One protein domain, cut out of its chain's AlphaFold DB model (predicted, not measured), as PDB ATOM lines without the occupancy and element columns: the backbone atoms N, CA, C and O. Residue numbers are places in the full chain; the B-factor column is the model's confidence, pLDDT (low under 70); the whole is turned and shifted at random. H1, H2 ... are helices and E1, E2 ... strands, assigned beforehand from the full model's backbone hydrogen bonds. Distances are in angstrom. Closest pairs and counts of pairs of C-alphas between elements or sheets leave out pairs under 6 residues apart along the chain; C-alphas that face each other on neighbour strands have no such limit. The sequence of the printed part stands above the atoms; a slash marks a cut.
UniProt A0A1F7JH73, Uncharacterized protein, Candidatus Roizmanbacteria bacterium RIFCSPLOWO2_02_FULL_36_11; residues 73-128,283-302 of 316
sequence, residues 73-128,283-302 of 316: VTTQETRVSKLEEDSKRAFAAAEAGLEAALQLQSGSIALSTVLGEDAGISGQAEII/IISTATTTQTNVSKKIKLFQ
ATOM      1  N   VAL A  73      40.322 -33.572   5.062       92.31
ATOM      2  CA  VAL A  73      40.533 -32.480   6.028       92.31
ATOM      3  C   VAL A  73      39.736 -31.238   5.619       92.31
ATOM      4  O   VAL A  73      38.973 -30.724   6.428       92.31
ATOM      5  N   THR A  74      39.800 -30.822   4.352       92.56
ATOM      6  CA  THR A  74      39.074 -29.636   3.862       92.56
ATOM      7  C   THR A  74      37.555 -29.776   3.996       92.56
ATOM      8  O   THR A  74      36.866 -28.850   4.433       92.56
ATOM      9  N   THR A  75      37.002 -30.937   3.631       91.75
ATOM     10  CA  THR A  75      35.554 -31.186   3.753       91.75
ATOM     11  C   THR A  75      35.108 -31.237   5.213       91.75
ATOM     12  O   THR A  75      34.025 -30.748   5.537       91.75
ATOM     13  N   GLN A  76      35.945 -31.771   6.104       93.06
ATOM     14  CA  GLN A  76      35.689 -31.770   7.539       93.06
ATOM     15  C   GLN A  76      35.725 -30.354   8.123       93.06
ATOM     16  O   GLN A  76      34.779 -29.972   8.805       93.06
ATOM     17  N   GLU A  77      36.753 -29.559   7.826       92.50
ATOM     18  CA  GLU A  77      36.872 -28.174   8.301       92.50
ATOM     19  C   GLU A  77      35.694 -27.308   7.840       92.50
ATOM     20  O   GLU A  77      35.128 -26.553   8.631       92.50
ATOM     21  N   THR A  78      35.255 -27.476   6.589       92.94
ATOM     22  CA  THR A  78      34.088 -26.758   6.049       92.94
ATOM     23  C   THR A  78      32.806 -27.145   6.787       92.94
ATOM     24  O   THR A  78      32.012 -26.281   7.153       92.94
ATOM     25  N   ARG A  79      32.603 -28.444   7.052       91.81
ATOM     26  CA  ARG A  79      31.441 -28.926   7.814       91.81
ATOM     27  C   ARG A  79      31.447 -28.412   9.247       91.81
ATOM     28  O   ARG A  79      30.410 -27.961   9.718       91.81
ATOM     29  N   VAL A  80      32.593 -28.462   9.924       94.50
ATOM     30  CA  VAL A  80      32.737 -27.949  11.294       94.50
ATOM     31  C   VAL A  80      32.443 -26.453  11.326       94.50
ATOM     32  O   VAL A  80      31.598 -26.027  12.104       94.50
ATOM     33  N   SER A  81      33.034 -25.681  10.414       94.81
ATOM     34  CA  SER A  81      32.788 -24.238  10.311       94.81
ATOM     35  C   SER A  81      31.305 -23.931  10.092       94.81
ATOM     36  O   SER A  81      30.756 -23.032  10.726       94.81
ATOM     37  N   LYS A  82      30.627 -24.716   9.241       95.00
ATOM     38  CA  LYS A  82      29.198 -24.533   8.984       95.00
ATOM     39  C   LYS A  82      28.335 -24.860  10.202       95.00
ATOM     40  O   LYS A  82      27.400 -24.127  10.506       95.00
ATOM     41  N   LEU A  83      28.667 -25.927  10.927       95.38
ATOM     42  CA  LEU A  83      27.983 -26.283  12.171       95.38
ATOM     43  C   LEU A  83      28.199 -25.232  13.266       95.38
ATOM     44  O   LEU A  83      27.276 -24.954  14.027       95.38
ATOM     45  N   GLU A  84      29.385 -24.631  13.349       95.88
ATOM     46  CA  GLU A  84      29.666 -23.546  14.292       95.88
ATOM     47  C   GLU A  84      28.884 -22.272  13.961       95.88
ATOM     48  O   GLU A  84      28.300 -21.659  14.859       95.88
ATOM     49  N   GLU A  85      28.840 -21.885  12.685       96.12
ATOM     50  CA  GLU A  85      28.031 -20.763  12.202       96.12
ATOM     51  C   GLU A  85      26.545 -20.985  12.519       96.12
ATOM     52  O   GLU A  85      25.911 -20.149  13.168       96.12
ATOM     53  N   ASP A  86      26.005 -22.144  12.141       95.94
ATOM     54  CA  ASP A  86      24.600 -22.483  12.357       95.94
ATOM     55  C   ASP A  86      24.268 -22.616  13.854       95.94
ATOM     56  O   ASP A  86      23.187 -22.225  14.290       95.94
ATOM     57  N   SER A  87      25.219 -23.073  14.673       96.50
ATOM     58  CA  SER A  87      25.109 -23.099  16.135       96.50
ATOM     59  C   SER A  87      24.990 -21.696  16.731       96.50
ATOM     60  O   SER A  87      24.164 -21.488  17.623       96.50
ATOM     61  N   LYS A  88      25.787 -20.731  16.254       96.62
ATOM     62  CA  LYS A  88      25.691 -19.325  16.687       96.62
ATOM     63  C   LYS A  88      24.374 -18.704  16.236       96.62
ATOM     64  O   LYS A  88      23.724 -18.013  17.013       96.62
ATOM     65  N   ARG A  89      23.953 -19.003  15.008       95.69
ATOM     66  CA  ARG A  89      22.692 -18.517  14.446       95.69
ATOM     67  C   ARG A  89      21.476 -19.050  15.211       95.69
ATOM     68  O   ARG A  89      20.601 -18.268  15.563       95.69
ATOM     69  N   ALA A  90      21.438 -20.349  15.516       96.88
ATOM     70  CA  ALA A  90      20.393 -20.944  16.349       96.88
ATOM     71  C   ALA A  90      20.370 -20.324  17.753       96.88
ATOM     72  O   ALA A  90      19.302 -20.053  18.287       96.88
ATOM     73  N   PHE A  91      21.535 -20.059  18.347       97.19
ATOM     74  CA  PHE A  91      21.604 -19.422  19.660       97.19
ATOM     75  C   PHE A  91      21.024 -18.001  19.644       97.19
ATOM     76  O   PHE A  91      20.119 -17.720  20.421       97.19
ATOM     77  N   ALA A  92      21.450 -17.154  18.701       96.56
ATOM     78  CA  ALA A  92      20.922 -15.794  18.556       96.56
ATOM     79  C   ALA A  92      19.405 -15.778  18.288       96.56
ATOM     80  O   ALA A  92      18.674 -14.951  18.824       96.56
ATOM     81  N   ALA A  93      18.906 -16.732  17.498       96.44
ATOM     82  CA  ALA A  93      17.474 -16.891  17.272       96.44
ATOM     83  C   ALA A  93      16.712 -17.315  18.536       96.44
ATOM     84  O   ALA A  93      15.608 -16.831  18.781       96.44
ATOM     85  N   ALA A  94      17.297 -18.196  19.352       97.38
ATOM     86  CA  ALA A  94      16.721 -18.561  20.638       97.38
ATOM     87  C   ALA A  94      16.708 -17.364  21.609       97.38
ATOM     88  O   ALA A  94      15.720 -17.199  22.321       97.38
ATOM     89  N   GLU A  95      17.733 -16.506  21.610       96.81
ATOM     90  CA  GLU A  95      17.750 -15.262  22.401       96.81
ATOM     91  C   GLU A  95      16.662 -14.284  21.944       96.81
ATOM     92  O   GLU A  95      15.884 -13.815  22.768       96.81
ATOM     93  N   ALA A  96      16.510 -14.063  20.636       95.56
ATOM     94  CA  ALA A  96      15.438 -13.218  20.107       95.56
ATOM     95  C   ALA A  96      14.040 -13.761  20.465       95.56
ATOM     96  O   ALA A  96      13.151 -13.008  20.863       95.56
ATOM     97  N   GLY A  97      13.843 -15.082  20.378       95.56
ATOM     98  CA  GLY A  97      12.603 -15.727  20.818       95.56
ATOM     99  C   GLY A  97      12.361 -15.573  22.322       95.56
ATOM    100  O   GLY A  97      11.227 -15.356  22.744       95.56
ATOM    101  N   LEU A  98      13.421 -15.643  23.132       95.56
ATOM    102  CA  LEU A  98      13.360 -15.418  24.576       95.56
ATOM    103  C   LEU A  98      12.937 -13.978  24.898       95.56
ATOM    104  O   LEU A  98      12.063 -13.785  25.740       95.56
ATOM    105  N   GLU A  99      13.516 -12.983  24.224       94.25
ATOM    106  CA  GLU A  99      13.153 -11.570  24.388       94.25
ATOM    107  C   GLU A  99      11.706 -11.298  23.974       94.25
ATOM    108  O   GLU A  99      10.964 -10.640  24.704       94.25
ATOM    109  N   ALA A 100      11.266 -11.864  22.849       93.25
ATOM    110  CA  ALA A 100       9.883 -11.737  22.410       93.25
ATOM    111  C   ALA A 100       8.910 -12.405  23.401       93.25
ATOM    112  O   ALA A 100       7.865 -11.846  23.728       93.25
ATOM    113  N   ALA A 101       9.273 -13.565  23.955       93.38
ATOM    114  CA  ALA A 101       8.490 -14.215  25.000       93.38
ATOM    115  C   ALA A 101       8.523 -13.463  26.342       93.38
ATOM    116  O   ALA A 101       7.573 -13.564  27.103       93.38
ATOM    117  N   LEU A 102       9.560 -12.680  26.653       90.31
ATOM    118  CA  LEU A 102       9.570 -11.828  27.850       90.31
ATOM    119  C   LEU A 102       8.543 -10.695  27.766       90.31
ATOM    120  O   LEU A 102       7.975 -10.317  28.793       90.31
ATOM    121  N   GLN A 103       8.304 -10.178  26.558       87.81
ATOM    122  CA  GLN A 103       7.270  -9.173  26.295       87.81
ATOM    123  C   GLN A 103       5.859  -9.766  26.386       87.81
ATOM    124  O   GLN A 103       4.903  -9.056  26.691       87.81
ATOM    125  N   LEU A 104       5.727 -11.077  26.172       82.38
ATOM    126  CA  LEU A 104       4.492 -11.804  26.415       82.38
ATOM    127  C   LEU A 104       4.335 -12.087  27.919       82.38
ATOM    128  O   LEU A 104       5.255 -12.512  28.623       82.38
ATOM    129  N   GLN A 105       3.137 -11.848  28.448       74.19
ATOM    130  CA  GLN A 105       2.838 -12.151  29.850       74.19
ATOM    131  C   GLN A 105       2.601 -13.659  30.066       74.19
ATOM    132  O   GLN A 105       2.999 -14.191  31.101       74.19
ATOM    133  N   SER A 106       2.053 -14.358  29.065       81.31
ATOM    134  CA  SER A 106       1.764 -15.801  29.078       81.31
ATOM    135  C   SER A 106       1.736 -16.393  27.660       81.31
ATOM    136  O   SER A 106       1.472 -15.667  26.701       81.31
ATOM    137  N   GLY A 107       1.929 -17.711  27.526       89.12
ATOM    138  CA  GLY A 107       1.739 -18.448  26.267       89.12
ATOM    139  C   GLY A 107       3.033 -18.792  25.525       89.12
ATOM    140  O   GLY A 107       4.092 -18.958  26.131       89.12
ATOM    141  N   SER A 108       2.942 -18.940  24.201       92.44
ATOM    142  CA  SER A 108       4.071 -19.292  23.333       92.44
ATOM    143  C   SER A 108       4.099 -18.431  22.072       92.44
ATOM    144  O   SER A 108       3.055 -18.019  21.571       92.44
ATOM    145  N   ILE A 109       5.302 -18.177  21.557       93.31
ATOM    146  CA  ILE A 109       5.554 -17.470  20.304       93.31
ATOM    147  C   ILE A 109       6.432 -18.307  19.379       93.31
ATOM    148  O   ILE A 109       7.487 -18.813  19.772       93.31
ATOM    149  N   ALA A 110       5.999 -18.450  18.128       94.44
ATOM    150  CA  ALA A 110       6.784 -19.108  17.094       94.44
ATOM    151  C   ALA A 110       7.923 -18.190  16.625       94.44
ATOM    152  O   ALA A 110       7.708 -17.015  16.320       94.44
ATOM    153  N   LEU A 111       9.136 -18.734  16.496       92.31
ATOM    154  CA  LEU A 111      10.304 -17.963  16.049       92.31
ATOM    155  C   LEU A 111      10.152 -17.433  14.617       92.31
ATOM    156  O   LEU A 111      10.731 -16.399  14.298       92.31
ATOM    157  N   SER A 112       9.342 -18.082  13.776       91.06
ATOM    158  CA  SER A 112       9.014 -17.588  12.430       91.06
ATOM    159  C   SER A 112       8.306 -16.232  12.455       91.06
ATOM    160  O   SER A 112       8.502 -15.427  11.552       91.06
ATOM    161  N   THR A 113       7.527 -15.943  13.504       90.31
ATOM    162  CA  THR A 113       6.848 -14.647  13.671       90.31
ATOM    163  C   THR A 113       7.827 -13.550  14.093       90.31
ATOM    164  O   THR A 113       7.661 -12.397  13.716       90.31
ATOM    165  N   VAL A 114       8.865 -13.912  14.855       90.75
ATOM    166  CA  VAL A 114       9.873 -12.975  15.378       90.75
ATOM    167  C   VAL A 114      10.947 -12.658  14.333       90.75
ATOM    168  O   VAL A 114      11.385 -11.518  14.222       90.75
ATOM    169  N   LEU A 115      11.384 -13.664  13.571       91.25
ATOM    170  CA  LEU A 115      12.536 -13.573  12.663       91.25
ATOM    171  C   LEU A 115      12.148 -13.474  11.177       91.25
ATOM    172  O   LEU A 115      13.005 -13.164  10.351       91.25
ATOM    173  N   GLY A 116      10.885 -13.747  10.840       88.81
ATOM    174  CA  GLY A 116      10.399 -13.914   9.469       88.81
ATOM    175  C   GLY A 116      10.490 -15.364   8.975       88.81
ATOM    176  O   GLY A 116      11.356 -16.134   9.393       88.81
ATOM    177  N   GLU A 117       9.591 -15.746   8.064       83.56
ATOM    178  CA  GLU A 117       9.458 -17.128   7.566       83.56
ATOM    179  C   GLU A 117      10.700 -17.620   6.795       83.56
ATOM    180  O   GLU A 117      11.051 -18.798   6.863       83.56
ATOM    181  N   ASP A 118      11.437 -16.707   6.154       83.81
ATOM    182  CA  ASP A 118      12.622 -17.018   5.341       83.81
ATOM    183  C   ASP A 118      13.933 -17.100   6.144       83.81
ATOM    184  O   ASP A 118      15.019 -17.300   5.589       83.81
ATOM    185  N   ALA A 119      13.872 -16.979   7.472       87.38
ATOM    186  CA  ALA A 119      15.061 -16.951   8.320       87.38
ATOM    187  C   ALA A 119      15.818 -18.292   8.382       87.38
ATOM    188  O   ALA A 119      16.879 -18.347   9.004       87.38
ATOM    189  N   GLY A 120      15.317 -19.374   7.771       91.62
ATOM    190  CA  GLY A 120      15.965 -20.695   7.782       91.62
ATOM    191  C   GLY A 120      16.112 -21.297   9.186       91.62
ATOM    192  O   GLY A 120      16.988 -22.133   9.428       91.62
ATOM    193  N   ILE A 121      15.284 -20.839  10.126       93.88
ATOM    194  CA  ILE A 121      15.267 -21.244  11.530       93.88
ATOM    195  C   ILE A 121      13.818 -21.525  11.910       93.88
ATOM    196  O   ILE A 121      12.915 -20.769  11.567       93.88
ATOM    197  N   SER A 122      13.611 -22.617  12.628       94.56
ATOM    198  CA  SER A 122      12.320 -23.032  13.173       94.56
ATOM    199  C   SER A 122      12.407 -23.140  14.690       94.56
ATOM    200  O   SER A 122      13.501 -23.252  15.242       94.56
ATOM    201  N   GLY A 123      11.266 -23.114  15.372       94.31
ATOM    202  CA  GLY A 123      11.209 -23.274  16.818       94.31
ATOM    203  C   GLY A 123      10.187 -22.364  17.479       94.31
ATOM    204  O   GLY A 123       9.458 -21.631  16.808       94.31
ATOM    205  N   GLN A 124      10.148 -22.416  18.805       96.00
ATOM    206  CA  GLN A 124       9.234 -21.618  19.614       96.00
ATOM    207  C   GLN A 124       9.884 -21.201  20.932       96.00
ATOM    208  O   GLN A 124      10.762 -21.898  21.456       96.00
ATOM    209  N   ALA A 125       9.413 -20.083  21.468       96.19
ATOM    210  CA  ALA A 125       9.607 -19.710  22.854       96.19
ATOM    211  C   ALA A 125       8.297 -19.891  23.621       96.19
ATOM    212  O   ALA A 125       7.223 -19.560  23.124       96.19
ATOM    213  N   GLU A 126       8.371 -20.469  24.811       95.69
ATOM    214  CA  GLU A 126       7.219 -20.841  25.625       95.69
ATOM    215  C   GLU A 126       7.425 -20.379  27.061       95.69
ATOM    216  O   GLU A 126       8.501 -20.560  27.638       95.69
ATOM    217  N   ILE A 127       6.381 -19.785  27.630       93.44
ATOM    218  CA  ILE A 127       6.317 -19.372  29.023       93.44
ATOM    219  C   ILE A 127       5.599 -20.464  29.806       93.44
ATOM    220  O   ILE A 127       4.421 -20.733  29.589       93.44
ATOM    221  N   ILE A 128       6.317 -21.055  30.749       92.12
ATOM    222  CA  ILE A 128       5.843 -22.114  31.626       92.12
ATOM    223  C   ILE A 128       5.822 -21.570  33.048       92.12
ATOM    224  O   ILE A 128       6.854 -21.187  33.607       92.12
ATOM    225  N   ILE A 283      10.889 -19.282  31.027       95.00
ATOM    226  CA  ILE A 283      10.798 -19.119  29.582       95.00
ATOM    227  C   ILE A 283      11.795 -20.067  28.933       95.00
ATOM    228  O   ILE A 283      12.984 -20.068  29.261       95.00
ATOM    229  N   ILE A 284      11.297 -20.907  28.036       96.56
ATOM    230  CA  ILE A 284      12.087 -21.863  27.273       96.56
ATOM    231  C   ILE A 284      12.015 -21.469  25.808       96.56
ATOM    232  O   ILE A 284      10.957 -21.571  25.202       96.56
ATOM    233  N   SER A 285      13.144 -21.078  25.228       97.56
ATOM    234  CA  SER A 285      13.259 -20.775  23.803       97.56
ATOM    235  C   SER A 285      14.106 -21.830  23.116       97.56
ATOM    236  O   SER A 285      15.238 -22.087  23.529       97.56
ATOM    237  N   THR A 286      13.548 -22.480  22.098       97.44
ATOM    238  CA  THR A 286      14.250 -23.490  21.302       97.44
ATOM    239  C   THR A 286      14.267 -23.058  19.847       97.44
ATOM    240  O   THR A 286      13.212 -22.793  19.281       97.44
ATOM    241  N   ALA A 287      15.451 -23.031  19.242       97.31
ATOM    242  CA  ALA A 287      15.666 -22.678  17.845       97.31
ATOM    243  C   ALA A 287      16.448 -23.782  17.132       97.31
ATOM    244  O   ALA A 287      17.437 -24.284  17.667       97.31
ATOM    245  N   THR A 288      16.039 -24.124  15.916       96.75
ATOM    246  CA  THR A 288      16.638 -25.185  15.102       96.75
ATOM    247  C   THR A 288      16.866 -24.696  13.675       96.75
ATOM    248  O   THR A 288      15.924 -24.244  13.020       96.75
ATOM    249  N   THR A 289      18.099 -24.797  13.171       95.25
ATOM    250  CA  THR A 289      18.419 -24.465  11.771       95.25
ATOM    251  C   THR A 289      17.856 -25.515  10.817       95.25
ATOM    252  O   THR A 289      18.039 -26.713  11.018       95.25
ATOM    253  N   THR A 290      17.207 -25.086   9.736       91.00
ATOM    254  CA  THR A 290      16.546 -26.010   8.794       91.00
ATOM    255  C   THR A 290      17.526 -26.774   7.899       91.00
ATOM    256  O   THR A 290      17.198 -27.845   7.399       91.00
ATOM    257  N   GLN A 291      18.737 -26.245   7.698       88.62
ATOM    258  CA  GLN A 291      19.738 -26.826   6.793       88.62
ATOM    259  C   GLN A 291      20.596 -27.910   7.455       88.62
ATOM    260  O   GLN A 291      20.921 -28.914   6.825       88.62
ATOM    261  N   THR A 292      20.979 -27.711   8.718       91.19
ATOM    262  CA  THR A 292      21.892 -28.602   9.456       91.19
ATOM    263  C   THR A 292      21.246 -29.285  10.658       91.19
ATOM    264  O   THR A 292      21.887 -30.136  11.271       91.19
ATOM    265  N   ASN A 293      19.989 -28.957  10.985       93.25
ATOM    266  CA  ASN A 293      19.267 -29.449  12.163       93.25
ATOM    267  C   ASN A 293      19.998 -29.181  13.488       93.25
ATOM    268  O   ASN A 293      19.827 -29.909  14.467       93.25
ATOM    269  N   VAL A 294      20.818 -28.129  13.541       95.62
ATOM    270  CA  VAL A 294      21.461 -27.709  14.784       95.62
ATOM    271  C   VAL A 294      20.410 -27.025  15.643       95.62
ATOM    272  O   VAL A 294      19.845 -26.010  15.241       95.62
ATOM    273  N   SER A 295      20.163 -27.580  16.829       96.50
ATOM    274  CA  SER A 295      19.189 -27.052  17.782       96.50
ATOM    275  C   SER A 295      19.870 -26.442  19.005       96.50
ATOM    276  O   SER A 295      20.845 -26.988  19.535       96.50
ATOM    277  N   LYS A 296      19.354 -25.301  19.463       97.38
ATOM    278  CA  LYS A 296      19.765 -24.616  20.691       97.38
ATOM    279  C   LYS A 296      18.548 -24.330  21.545       97.38
ATOM    280  O   LYS A 296      17.524 -23.883  21.043       97.38
ATOM    281  N   LYS A 297      18.695 -24.578  22.844       97.19
ATOM    282  CA  LYS A 297      17.666 -24.357  23.855       97.19
ATOM    283  C   LYS A 297      18.216 -23.432  24.930       97.19
ATOM    284  O   LYS A 297      19.246 -23.739  25.526       97.19
ATOM    285  N   ILE A 298      17.515 -22.337  25.179       96.62
ATOM    286  CA  ILE A 298      17.798 -21.383  26.249       96.62
ATOM    287  C   ILE A 298      16.649 -21.460  27.247       96.62
ATOM    288  O   ILE A 298      15.482 -21.538  26.863       96.62
ATOM    289  N   LYS A 299      16.986 -21.485  28.536       96.00
ATOM    290  CA  LYS A 299      16.023 -21.513  29.634       96.00
ATOM    291  C   LYS A 299      16.341 -20.366  30.582       96.00
ATOM    292  O   LYS A 299      17.435 -20.328  31.137       96.00
ATOM    293  N   LEU A 300      15.378 -19.477  30.784       94.44
ATOM    294  CA  LEU A 300      15.444 -18.390  31.755       94.44
ATOM    295  C   LEU A 300      14.368 -18.617  32.808       94.44
ATOM    296  O   LEU A 300      13.215 -18.852  32.467       94.44
ATOM    297  N   PHE A 301      14.730 -18.530  34.081       91.94
ATOM    298  CA  PHE A 301      13.751 -18.426  35.155       91.94
ATOM    299  C   PHE A 301      13.704 -16.977  35.629       91.94
ATOM    300  O   PHE A 301      14.734 -16.413  35.990       91.94
ATOM    301  N   GLN A 302      12.513 -16.390  35.625       90.94
ATOM    302  CA  GLN A 302      12.241 -15.076  36.180       90.94
ATOM    303  C   GLN A 302      11.352 -15.267  37.405       90.94
ATOM    304  O   GLN A 302      10.160 -15.556  37.278       90.94
TER     305      GLN A 302
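Overview. This is residues 73 to 128 and 283 to 302 of the 316 residues of an uncharacterized protein of Candidatus Roizmanbacteria bacterium RIFCSPLOWO2_02_FULL_36_11 (UniProt A0A1F7JH73). One long helix, H1, lies slantwise over one face of a four-stranded antiparallel sheet, whose other face is bare in the printed part, and its first residues, 73 to 78, stick out free. The short helix H2 sits on the same face, beside the strands near E2. The printed part has 76 residues with two named helices and four named strands, in the chain order H1, E1, H2, E2, E3, E4; the sheet's order is E1, E2, E3, E4, and the class is mixed, helices and strands. The whole is flat and only just compact, close to loose, with a radius of gyration of the C-alphas of 13.4 A and spans of 49 by 25 by 13 A.

Arrangement. The sheet has edge strands E1, residues 107 to 110, and E4, residues 295 to 302, which are apart, and inner strands E2, residues 121 to 128, and E3, residues 283 to 289. It is twisted, with C-alphas up to 4.2 A off its best plane. E2 and E3 are antiparallel at 170 degrees, with N 126 and O 284 at 2.8 A. E3 and E4 form a hairpin, antiparallel at 167 degrees, with N 298 and O 285 at 2.8 A. E1 and E2 are antiparallel at 173 degrees, with N 109 and O 125 at 2.8 A. H1, residues 73 to 103, is on the sheet at a height of 5.3 A, two layers, a helix on one face of a sheet. It lies over E2, E3 and E4, only just slantwise to the strands, at 31 degrees to E3 on the local plane. Its closest C-alphas to E3 are those of Ala 94 and Ala 287, 5.1 A apart. H2, residues 111 to 115, is on the same face at a height of 5.7 A and only just over none of the strands, with 2 of its 5 C-alphas falling on E2. H1 touches H2 with residues 93 to 100 alone; the closest C-alphas, of Gly 97 and Leu 111, are 5.7 A apart. Each O i to N i+4 pair inside H1 and H2 is within hydrogen-bond range.

Along the chain. E2 is 22.2 A long, E3 20.1 A, E4 23.0 A and E1 10.5 A. H1 measures 45.4 A from C-alpha 73 at (40.533, -32.480, 6.028) to C-alpha 103 at (7.270, -9.173, 26.295), and H2 6.0 A. E4 ends at C-alpha 302, at (12.241, -15.076, 36.180).

Size, cuts and confidence. The C-alphas farthest apart, of Val 73 and Gln 105, are 49.0 A apart. Residues 129 to 282 are not printed, and C-alphas 128 and 283 are 6.1 A apart across this cut, which lies in the link from E2 to E3. The links printed whole are tight. The mean pLDDT of the printed part is 93.2, and no printed residue is under 70.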